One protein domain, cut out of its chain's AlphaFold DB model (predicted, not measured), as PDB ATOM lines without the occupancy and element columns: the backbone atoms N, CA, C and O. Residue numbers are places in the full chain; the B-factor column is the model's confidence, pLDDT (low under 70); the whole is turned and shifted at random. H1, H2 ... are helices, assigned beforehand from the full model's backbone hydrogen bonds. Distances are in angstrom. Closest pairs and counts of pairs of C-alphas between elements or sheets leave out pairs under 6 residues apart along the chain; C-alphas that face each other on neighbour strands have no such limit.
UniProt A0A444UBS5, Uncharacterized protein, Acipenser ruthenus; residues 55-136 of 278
ATOM      1  N   LEU A  55      35.751  45.581  21.700       49.12
ATOM      2  CA  LEU A  55      35.376  44.853  20.477       49.12
ATOM      3  C   LEU A  55      36.139  43.519  20.301       49.12
ATOM      4  O   LEU A  55      35.490  42.518  19.998       49.12
ATOM      5  N   PRO A  56      37.460  43.429  20.576       54.97
ATOM      6  CA  PRO A  56      38.188  42.164  20.458       54.97
ATOM      7  C   PRO A  56      37.762  41.115  21.499       54.97
ATOM      8  O   PRO A  56      37.754  39.923  21.202       54.97
ATOM      9  N   LEU A  57      37.391  41.538  22.713       51.81
ATOM     10  CA  LEU A  57      37.046  40.637  23.821       51.81
ATOM     11  C   LEU A  57      35.657  40.006  23.646       51.81
ATOM     12  O   LEU A  57      35.493  38.813  23.881       51.81
ATOM     13  N   LEU A  58      34.681  40.763  23.140       51.94
ATOM     14  CA  LEU A  58      33.345  40.237  22.828       51.94
ATOM     15  C   LEU A  58      33.349  39.343  21.580       51.94
ATOM     16  O   LEU A  58      32.615  38.357  21.511       51.94
ATOM     17  N   GLN A  59      34.215  39.634  20.605       54.12
ATOM     18  CA  GLN A  59      34.414  38.765  19.445       54.12
ATOM     19  C   GLN A  59      35.026  37.417  19.853       54.12
ATOM     20  O   GLN A  59      34.631  36.374  19.327       54.12
ATOM     21  N   MET A  60      35.920  37.422  20.849       56.47
ATOM     22  CA  MET A  60      36.419  36.204  21.491       56.47
ATOM     23  C   MET A  60      35.306  35.439  22.211       56.47
ATOM     24  O   MET A  60      35.222  34.226  22.054       56.47
ATOM     25  N   GLU A  61      34.405  36.124  22.914       56.88
ATOM     26  CA  GLU A  61      33.302  35.499  23.655       56.88
ATOM     27  C   GLU A  61      32.250  34.858  22.727       56.88
ATOM     28  O   GLU A  61      31.818  33.727  22.950       56.88
ATOM     29  N   VAL A  62      31.926  35.501  21.597       57.81
ATOM     30  CA  VAL A  62      31.088  34.914  20.531       57.81
ATOM     31  C   VAL A  62      31.765  33.691  19.905       57.81
ATOM     32  O   VAL A  62      31.119  32.661  19.705       57.81
ATOM     33  N   LEU A  63      33.072  33.755  19.625       58.38
ATOM     34  CA  LEU A  63      33.838  32.598  19.143       58.38
ATOM     35  C   LEU A  63      33.884  31.462  20.179       58.38
ATOM     36  O   LEU A  63      33.896  30.285  19.809       58.38
ATOM     37  N   GLN A  64      33.873  31.796  21.468       59.47
ATOM     38  CA  GLN A  64      33.883  30.846  22.578       59.47
ATOM     39  C   GLN A  64      32.518  30.164  22.752       59.47
ATOM     40  O   GLN A  64      32.467  28.941  22.892       59.47
ATOM     41  N   LEU A  65      31.415  30.900  22.597       52.97
ATOM     42  CA  LEU A  65      30.054  30.348  22.551       52.97
ATOM     43  C   LEU A  65      29.812  29.474  21.307       52.97
ATOM     44  O   LEU A  65      29.140  28.442  21.390       52.97
ATOM     45  N   LEU A  66      30.405  29.828  20.161       52.22
ATOM     46  CA  LEU A  66      30.384  28.996  18.951       52.22
ATOM     47  C   LEU A  66      31.211  27.708  19.104       52.22
ATOM     48  O   LEU A  66      30.825  26.676  18.556       52.22
ATOM     49  N   LYS A  67      32.299  27.731  19.887       55.44
ATOM     50  CA  LYS A  67      33.046  26.522  20.293       55.44
ATOM     51  C   LYS A  67      32.239  25.616  21.229       55.44
ATOM     52  O   LYS A  67      32.371  24.400  21.139       55.44
ATOM     53  N   GLN A  68      31.422  26.188  22.112       47.81
ATOM     54  CA  GLN A  68      30.627  25.444  23.099       47.81
ATOM     55  C   GLN A  68      29.366  24.786  22.511       47.81
ATOM     56  O   GLN A  68      28.837  23.851  23.105       47.81
ATOM     57  N   ASN A  69      28.912  25.206  21.323       43.09
ATOM     58  CA  ASN A  69      27.782  24.605  20.605       43.09
ATOM     59  C   ASN A  69      28.218  23.940  19.280       43.09
ATOM     60  O   ASN A  69      27.909  24.447  18.194       43.09
ATOM     61  N   PRO A  70      28.855  22.752  19.319       50.00
ATOM     62  CA  PRO A  70      29.286  22.032  18.113       50.00
ATOM     63  C   PRO A  70      28.123  21.559  17.221       50.00
ATOM     64  O   PRO A  70      28.347  21.096  16.105       50.00
ATOM     65  N   ARG A  71      26.868  21.687  17.679       44.88
ATOM     66  CA  ARG A  71      25.668  21.331  16.904       44.88
ATOM     67  C   ARG A  71      25.350  22.312  15.768       44.88
ATOM     68  O   ARG A  71      24.730  21.899  14.795       44.88
ATOM     69  N   TYR A  72      25.781  23.572  15.866       43.22
ATOM     70  CA  TYR A  72      25.522  24.601  14.841       43.22
ATOM     71  C   TYR A  72      26.749  24.924  13.988       43.22
ATOM     72  O   TYR A  72      26.618  25.291  12.821       43.22
ATOM     73  N   VAL A  73      27.945  24.716  14.536       47.38
ATOM     74  CA  VAL A  73      29.199  24.730  13.782       47.38
ATOM     75  C   VAL A  73      29.580  23.282  13.519       47.38
ATOM     76  O   VAL A  73      30.558  22.774  14.058       47.38
ATOM     77  N   GLY A  74      28.756  22.589  12.729       50.16
ATOM     78  CA  GLY A  74      29.084  21.256  12.243       50.16
ATOM     79  C   GLY A  74      30.430  21.338  11.539       50.16
ATOM     80  O   GLY A  74      30.541  21.883  10.441       50.16
ATOM     81  N   GLN A  75      31.479  20.876  12.209       53.03
ATOM     82  CA  GLN A  75      32.821  20.827  11.663       53.03
ATOM     83  C   GLN A  75      32.852  19.638  10.703       53.03
ATOM     84  O   GLN A  75      33.408  18.589  11.012       53.03
ATOM     85  N   TYR A  76      32.184  19.785   9.554       52.69
ATOM     86  CA  TYR A  76      32.257  18.843   8.445       52.69
ATOM     87  C   TYR A  76      33.677  18.931   7.892       52.69
ATOM     88  O   TYR A  76      33.965  19.672   6.954       52.69
ATOM     89  N   ARG A  77      34.615  18.242   8.544       53.81
ATOM     90  CA  ARG A  77      35.930  18.014   7.953       53.81
ATOM     91  C   ARG A  77      35.668  17.255   6.656       53.81
ATOM     92  O   ARG A  77      34.821  16.369   6.636       53.81
ATOM     93  N   ALA A  78      36.393  17.576   5.591       51.09
ATOM     94  CA  ALA A  78      36.287  16.897   4.295       51.09
ATOM     95  C   ALA A  78      36.261  15.351   4.404       51.09
ATOM     96  O   ALA A  78      35.659  14.679   3.573       51.09
ATOM     97  N   ASN A  79      36.820  14.799   5.486       54.12
ATOM     98  CA  ASN A  79      36.906  13.369   5.772       54.12
ATOM     99  C   ASN A  79      35.701  12.785   6.554       54.12
ATOM    100  O   ASN A  79      35.746  11.617   6.924       54.12
ATOM    101  N   THR A  80      34.647  13.556   6.862       59.53
ATOM    102  CA  THR A  80      33.478  13.069   7.637       59.53
ATOM    103  C   THR A  80      32.317  12.596   6.775       59.53
ATOM    104  O   THR A  80      31.318  12.112   7.307       59.53
ATOM    105  N   LEU A  81      32.394  12.758   5.453       70.38
ATOM    106  CA  LEU A  81      31.389  12.171   4.578       70.38
ATOM    107  C   LEU A  81      31.539  10.654   4.638       70.38
ATOM    108  O   LEU A  81      32.591  10.110   4.308       70.38
ATOM    109  N   LYS A  82      30.482   9.978   5.096       71.88
ATOM    110  CA  LYS A  82      30.447   8.518   5.175       71.88
ATOM    111  C   LYS A  82      30.808   7.947   3.793       71.88
ATOM    112  O   LYS A  82      30.147   8.318   2.818       71.88
ATOM    113  N   PRO A  83      31.809   7.055   3.680       72.81
ATOM    114  CA  PRO A  83      32.097   6.372   2.423       72.81
ATOM    115  C   PRO A  83      30.823   5.731   1.856       72.81
ATOM    116  O   PRO A  83      30.065   5.096   2.590       72.81
ATOM    117  N   GLY A  84      30.546   5.959   0.571       74.06
ATOM    118  CA  GLY A  84      29.308   5.508  -0.080       74.06
ATOM    119  C   GLY A  84      28.080   6.404   0.144       74.06
ATOM    120  O   GLY A  84      27.000   6.075  -0.337       74.06
ATOM    121  N   TYR A  85      28.206   7.541   0.837       81.25
ATOM    122  CA  TYR A  85      27.147   8.549   0.873       81.25
ATOM    123  C   TYR A  85      26.979   9.168  -0.516       81.25
ATOM    124  O   TYR A  85      27.852   9.902  -0.967       81.25
ATOM    125  N   THR A  86      25.849   8.904  -1.165       81.12
ATOM    126  CA  THR A  86      25.447   9.469  -2.468       81.12
ATOM    127  C   THR A  86      24.333  10.514  -2.336       81.12
ATOM    128  O   THR A  86      23.718  10.903  -3.330       81.12
ATOM    129  N   GLY A  87      24.039  10.936  -1.101       85.38
ATOM    130  CA  GLY A  87      22.950  11.852  -0.788       85.38
ATOM    131  C   GLY A  87      23.208  13.297  -1.218       85.38
ATOM    132  O   GLY A  87      24.131  13.618  -1.968       85.38
ATOM    133  N   PHE A  88      22.346  14.191  -0.741       87.50
ATOM    134  CA  PHE A  88      22.400  15.602  -1.099       87.50
ATOM    135  C   PHE A  88      23.662  16.279  -0.548       87.50
ATOM    136  O   PHE A  88      23.930  16.237   0.650       87.50
ATOM    137  N   ILE A  89      24.396  16.965  -1.427       88.56
ATOM    138  CA  ILE A  89      25.515  17.836  -1.063       88.56
ATOM    139  C   ILE A  89      25.169  19.259  -1.516       88.56
ATOM    140  O   ILE A  89      24.956  19.474  -2.717       88.56
ATOM    141  N   PRO A  90      25.131  20.240  -0.596       87.38
ATOM    142  CA  PRO A  90      24.903  21.634  -0.946       87.38
ATOM    143  C   PRO A  90      25.886  22.100  -2.020       87.38
ATOM    144  O   PRO A  90      27.072  21.817  -1.943       87.38
ATOM    145  N   GLN A  91      25.401  22.837  -3.017       87.38
ATOM    146  CA  GLN A  91      26.207  23.415  -4.103       87.38
ATOM    147  C   GLN A  91      26.849  22.424  -5.096       87.38
ATOM    148  O   GLN A  91      27.359  22.873  -6.120       87.38
ATOM    149  N   ARG A  92      26.771  21.099  -4.881       89.88
ATOM    150  CA  ARG A  92      27.362  20.107  -5.803       89.88
ATOM    151  C   ARG A  92      26.734  20.142  -7.196       89.88
ATOM    152  O   ARG A  92      27.433  19.934  -8.176       89.88
ATOM    153  N   ALA A  93      25.439  20.450  -7.294       88.12
ATOM    154  CA  ALA A  93      24.732  20.555  -8.576       88.12
ATOM    155  C   ALA A  93      25.312  21.629  -9.518       88.12
ATOM    156  O   ALA A  93      25.052  21.586 -10.715       88.12
ATOM    157  N   TYR A  94      26.093  22.574  -8.987       89.62
ATOM    158  CA  TYR A  94      26.729  23.643  -9.759       89.62
ATOM    159  C   TYR A  94      28.199  23.347 -10.098       89.62
ATOM    160  O   TYR A  94      28.888  24.218 -10.623       89.62
ATOM    161  N   ARG A  95      28.699  22.143  -9.783       86.81
ATOM    162  CA  ARG A  95      30.075  21.710 -10.047       86.81
ATOM    163  C   ARG A  95      30.092  20.505 -10.982       86.81
ATOM    164  O   ARG A  95      29.223  19.638 -10.917       86.81
ATOM    165  N   CYS A  96      31.087  20.468 -11.862       88.50
ATOM    166  CA  CYS A  96      31.343  19.356 -12.769       88.50
ATOM    167  C   CYS A  96      32.850  19.239 -13.048       88.50
ATOM    168  O   CYS A  96      33.590  20.204 -12.863       88.50
ATOM    169  N   GLY A  97      33.297  18.060 -13.493       90.12
ATOM    170  CA  GLY A  97      34.685  17.828 -13.921       90.12
ATOM    171  C   GLY A  97      35.632  17.248 -12.865       90.12
ATOM    172  O   GLY A  97      36.775  16.952 -13.197       90.12
ATOM    173  N   SER A  98      35.166  17.020 -11.634       88.00
ATOM    174  CA  SER A  98      35.955  16.420 -10.549       88.00
ATOM    175  C   SER A  98      35.354  15.100 -10.061       88.00
ATOM    176  O   SER A  98      34.233  14.721 -10.411       88.00
ATOM    177  N   THR A  99      36.105  14.368  -9.236       89.12
ATOM    178  CA  THR A  99      35.572  13.183  -8.557       89.12
ATOM    179  C   THR A  99      34.558  13.591  -7.492       89.12
ATOM    180  O   THR A  99      34.688  14.638  -6.854       89.12
ATOM    181  N   TYR A 100      33.571  12.723  -7.246       86.50
ATOM    182  CA  TYR A 100      32.540  12.956  -6.231       86.50
ATOM    183  C   TYR A 100      33.131  13.338  -4.871       86.50
ATOM    184  O   TYR A 100      32.638  14.262  -4.235       86.50
ATOM    185  N   GLY A 101      34.190  12.646  -4.437       84.62
ATOM    186  CA  GLY A 101      34.834  12.908  -3.151       84.62
ATOM    187  C   GLY A 101      35.430  14.313  -3.065       84.62
ATOM    188  O   GLY A 101      35.226  14.990  -2.060       84.62
ATOM    189  N   ASN A 102      36.100  14.768  -4.129       86.81
ATOM    190  CA  ASN A 102      36.696  16.100  -4.160       86.81
ATOM    191  C   ASN A 102      35.622  17.196  -4.196       86.81
ATOM    192  O   ASN A 102      35.640  18.106  -3.369       86.81
ATOM    193  N   ASP A 103      34.621  17.054  -5.073       89.81
ATOM    194  CA  ASP A 103      33.498  17.997  -5.141       89.81
ATOM    195  C   ASP A 103      32.745  18.074  -3.815       89.81
ATOM    196  O   ASP A 103      32.389  19.157  -3.355       89.81
ATOM    197  N   ALA A 104      32.515  16.929  -3.172       87.31
ATOM    198  CA  ALA A 104      31.803  16.877  -1.911       87.31
ATOM    199  C   ALA A 104      32.569  17.580  -0.785       87.31
ATOM    200  O   ALA A 104      31.978  18.358  -0.034       87.31
ATOM    201  N   ALA A 105      33.880  17.347  -0.694       84.94
ATOM    202  CA  ALA A 105      34.750  18.012   0.265       84.94
ATOM    203  C   ALA A 105      34.762  19.536   0.067       84.94
ATOM    204  O   ALA A 105      34.555  20.286   1.024       84.94
ATOM    205  N   GLU A 106      34.945  19.998  -1.171       88.50
ATOM    206  CA  GLU A 106      34.984  21.425  -1.495       88.50
ATOM    207  C   GLU A 106      33.638  22.115  -1.265       88.50
ATOM    208  O   GLU A 106      33.585  23.192  -0.669       88.50
ATOM    209  N   CYS A 107      32.536  21.490  -1.685       89.38
ATOM    210  CA  CYS A 107      31.183  21.977  -1.432       89.38
ATOM    211  C   CYS A 107      30.897  22.110   0.059       89.38
ATOM    212  O   CYS A 107      30.382  23.139   0.503       89.38
ATOM    213  N   MET A 108      31.252  21.091   0.843       86.31
ATOM    214  CA  MET A 108      31.053  21.136   2.285       86.31
ATOM    215  C   MET A 108      31.902  22.219   2.935       86.31
ATOM    216  O   MET A 108      31.394  22.953   3.783       86.31
ATOM    217  N   HIS A 109      33.154  22.378   2.506       85.19
ATOM    218  CA  HIS A 109      34.019  23.447   2.985       85.19
ATOM    219  C   HIS A 109      33.432  24.833   2.669       85.19
ATOM    220  O   HIS A 109      33.247  25.646   3.574       85.19
ATOM    221  N   ALA A 110      33.055  25.084   1.412       88.81
ATOM    222  CA  ALA A 110      32.467  26.351   0.979       88.81
ATOM    223  C   ALA A 110      31.156  26.672   1.717       88.81
ATOM    224  O   ALA A 110      30.940  27.810   2.149       88.81
ATOM    225  N   PHE A 111      30.297  25.670   1.913       87.75
ATOM    226  CA  PHE A 111      29.061  25.802   2.680       87.75
ATOM    227  C   PHE A 111      29.338  26.163   4.144       87.75
ATOM    228  O   PHE A 111      28.746  27.108   4.670       87.75
ATOM    229  N   CYS A 112      30.275  25.463   4.790       84.25
ATOM    230  CA  CYS A 112      30.659  25.740   6.173       84.25
ATOM    231  C   CYS A 112      31.213  27.156   6.334       84.25
ATOM    232  O   CYS A 112      30.801  27.870   7.244       84.25
ATOM    233  N   GLU A 113      32.114  27.581   5.449       86.62
ATOM    234  CA  GLU A 113      32.696  28.924   5.489       86.62
ATOM    235  C   GLU A 113      31.647  30.016   5.270       86.62
ATOM    236  O   GLU A 113      31.626  31.021   5.983       86.62
ATOM    237  N   THR A 114      30.720  29.801   4.336       87.50
ATOM    238  CA  THR A 114      29.609  30.731   4.100       87.50
ATOM    239  C   THR A 114      28.725  30.854   5.340       87.50
ATOM    240  O   THR A 114      28.451  31.966   5.793       87.50
ATOM    241  N   ASN A 115      28.343  29.730   5.951       86.31
ATOM    242  CA  ASN A 115      27.528  29.738   7.165       86.31
ATOM    243  C   ASN A 115      28.243  30.404   8.341       86.31
ATOM    244  O   ASN A 115      27.635  31.218   9.033       86.31
ATOM    245  N   LYS A 116      29.538  30.125   8.546       85.94
ATOM    246  CA  LYS A 116      30.338  30.794   9.584       85.94
ATOM    247  C   LYS A 116      30.322  32.310   9.403       85.94
ATOM    248  O   LYS A 116      30.059  33.028  10.362       85.94
ATOM    249  N   LYS A 117      30.537  32.803   8.178       88.06
ATOM    250  CA  LYS A 117      30.489  34.245   7.873       88.06
ATOM    251  C   LYS A 117      29.121  34.853   8.178       88.06
ATOM    252  O   LYS A 117      29.059  35.924   8.773       88.06
ATOM    253  N   VAL A 118      28.035  34.172   7.807       86.44
ATOM    254  CA  VAL A 118      26.662  34.625   8.099       86.44
ATOM    255  C   VAL A 118      26.419  34.701   9.605       86.44
ATOM    256  O   VAL A 118      25.902  35.704  10.091       86.44
ATOM    257  N   ILE A 119      26.828  33.676  10.353       87.38
ATOM    258  CA  ILE A 119      26.682  33.630  11.811       87.38
ATOM    259  C   ILE A 119      27.458  34.777  12.469       87.38
ATOM    260  O   ILE A 119      26.884  35.516  13.265       87.38
ATOM    261  N   LEU A 120      28.729  34.967  12.102       88.62
ATOM    262  CA  LEU A 120      29.567  36.040  12.645       88.62
ATOM    263  C   LEU A 120      29.001  37.423  12.320       88.62
ATOM    264  O   LEU A 120      28.913  38.272  13.201       88.62
ATOM    265  N   LYS A 121      28.549  37.636  11.082       91.50
ATOM    266  CA  LYS A 121      27.913  38.894  10.676       91.50
ATOM    267  C   LYS A 121      26.635  39.166  11.469       91.50
ATOM    268  O   LYS A 121      26.403  40.294  11.882       91.50
ATOM    269  N   ASN A 122      25.814  38.145  11.707       88.19
ATOM    270  CA  ASN A 122      24.607  38.290  12.519       88.19
ATOM    271  C   ASN A 122      24.925  38.595  13.987       88.19
ATOM    272  O   ASN A 122      24.205  39.372  14.610       88.19
ATOM    273  N   ALA A 123      25.982  37.999  14.540       87.69
ATOM    274  CA  ALA A 123      26.441  38.311  15.889       87.69
ATOM    275  C   ALA A 123      26.924  39.766  15.988       87.69
ATOM    276  O   ALA A 123      26.480  40.491  16.873       87.69
ATOM    277  N   GLU A 124      27.731  40.217  15.026       92.25
ATOM    278  CA  GLU A 124      28.185  41.608  14.930       92.25
ATOM    279  C   GLU A 124      27.005  42.587  14.859       92.25
ATOM    280  O   GLU A 124      26.923  43.533  15.636       92.25
ATOM    281  N   LEU A 125      26.021  42.316  13.996       91.75
ATOM    282  CA  LEU A 125      24.818  43.146  13.895       91.75
ATOM    283  C   LEU A 125      24.050  43.216  15.223       91.75
ATOM    284  O   LEU A 125      23.577  44.283  15.607       91.75
ATOM    285  N   ARG A 126      23.941  42.104  15.958       88.75
ATOM    286  CA  ARG A 126      23.292  42.087  17.282       88.75
ATOM    287  C   ARG A 126      24.048  42.932  18.303       88.75
ATOM    288  O   ARG A 126      23.407  43.616  19.103       88.75
ATOM    289  N   LEU A 127      25.379  42.921  18.265       89.69
ATOM    290  CA  LEU A 127      26.207  43.775  19.118       89.69
ATOM    291  C   LEU A 127      26.028  45.254  18.758       89.69
ATOM    292  O   LEU A 127      25.841  46.084  19.647       89.69
ATOM    293  N   GLN A 128      25.986  45.590  17.469       90.50
ATOM    294  CA  GLN A 128      25.728  46.958  17.006       90.50
ATOM    295  C   GLN A 128      24.346  47.463  17.435       90.50
ATOM    296  O   GLN A 128      24.221  48.577  17.940       90.50
ATOM    297  N   ILE A 129      23.311  46.628  17.317       90.69
ATOM    298  CA  ILE A 129      21.955  46.956  17.783       90.69
ATOM    299  C   ILE A 129      21.937  47.179  19.300       90.69
ATOM    300  O   ILE A 129      21.311  48.125  19.771       90.69
ATOM    301  N   THR A 130      22.629  46.331  20.065       88.81
ATOM    302  CA  THR A 130      22.647  46.404  21.536       88.81
ATOM    303  C   THR A 130      23.451  47.599  22.054       88.81
ATOM    304  O   THR A 130      23.070  48.209  23.050       88.81
ATOM    305  N   SER A 131      24.554  47.941  21.385       90.75
ATOM    306  CA  SER A 131      25.410  49.082  21.741       90.75
ATOM    307  C   SER A 131      24.830  50.431  21.316       90.75
ATOM    308  O   SER A 131      25.167  51.458  21.908       90.75
ATOM    309  N   SER A 132      23.947  50.447  20.315       89.75
ATOM    310  CA  SER A 132      23.306  51.672  19.845       89.75
ATOM    311  C   SER A 132      22.389  52.262  20.927       89.75
ATOM    312  O   SER A 132      21.595  51.534  21.531       89.75
ATOM    313  N   PRO A 133      22.446  53.584  21.182       92.25
ATOM    314  CA  PRO A 133      21.575  54.213  22.164       92.25
ATOM    315  C   PRO A 133      20.112  54.060  21.739       92.25
ATOM    316  O   PRO A 133      19.753  54.331  20.590       92.25
ATOM    317  N   LYS A 134      19.249  53.650  22.677       87.25
ATOM    318  CA  LYS A 134      17.807  53.564  22.421       87.25
ATOM    319  C   LYS A 134      17.284  54.951  22.058       87.25
ATOM    320  O   LYS A 134      17.366  55.884  22.858       87.25
ATOM    321  N   LEU A 135      16.763  55.078  20.842       87.38
ATOM    322  CA  LEU A 135      16.185  56.325  20.366       87.38
ATOM    323  C   LEU A 135      14.919  56.638  21.160       87.38
ATOM    324  O   LEU A 135      14.112  55.752  21.447       87.38
ATOM    325  N   LYS A 136      14.745  57.914  21.505       88.75
ATOM    326  CA  LYS A 136      13.488  58.390  22.075       88.75
ATOM    327  C   LYS A 136      12.458  58.506  20.946       88.75
ATOM    328  O   LYS A 136      12.804  59.036  19.885       88.75
TER     329      LYS A 136
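What this domain is: This is residues 55 to 136 of the 278 residues of an uncharacterized protein of Acipenser ruthenus (UniProt A0A444UBS5). One long helix, H2, makes the length of a rod, and the shorter H1 slants across it near its later half, the two coming close at one place. Between them the chain, residues 69 to 99, runs back toward the first end of H2 and loops about that end, while residues 128 to 136, the last part of H2 and a short tail, stick out at the other end. The printed part has 82 residues with two named helices, H1 then H2, and no named strand; the class is all helix. The whole is only just loose, close to extended, with a radius of gyration of the C-alphas of 17.3 A, and spans 57 by 26 by 19 A.

Where its parts are: Find C-alpha 55 at (35.376, 44.853, 20.477); from there H1, residues 55 to 68, runs 20.2 A to C-alpha 68. Go on to C-alpha 100 at (32.540, 12.956, -6.231), where H2, residues 100 to 131, begins; it runs 46.2 A to C-alpha 131 at (25.410, 49.082, 21.741).

How they stand to each other: Look at Val 62 and Ala 123: their C-alphas, the closest of H1 and H2, are 7.4 A apart, and the helices are close but not clearly touching. They run opposite ways at a steep tilt of 49 degrees. In both H1 and H2 every O i to N i+4 pair is within hydrogen-bond range.

The domain as a whole: The C-alphas of Gly 84 and Lys 136, the two farthest apart, are 59.5 A apart. The printed part has no cut, and the link from H1 to H2, 31 residues, is long. Residues 128 to 136, of which 128 to 131 belong to H2, stand free. In the B-factor column you will find residues 55 to 80 under 70; the mean pLDDT of the printed part is 75.9.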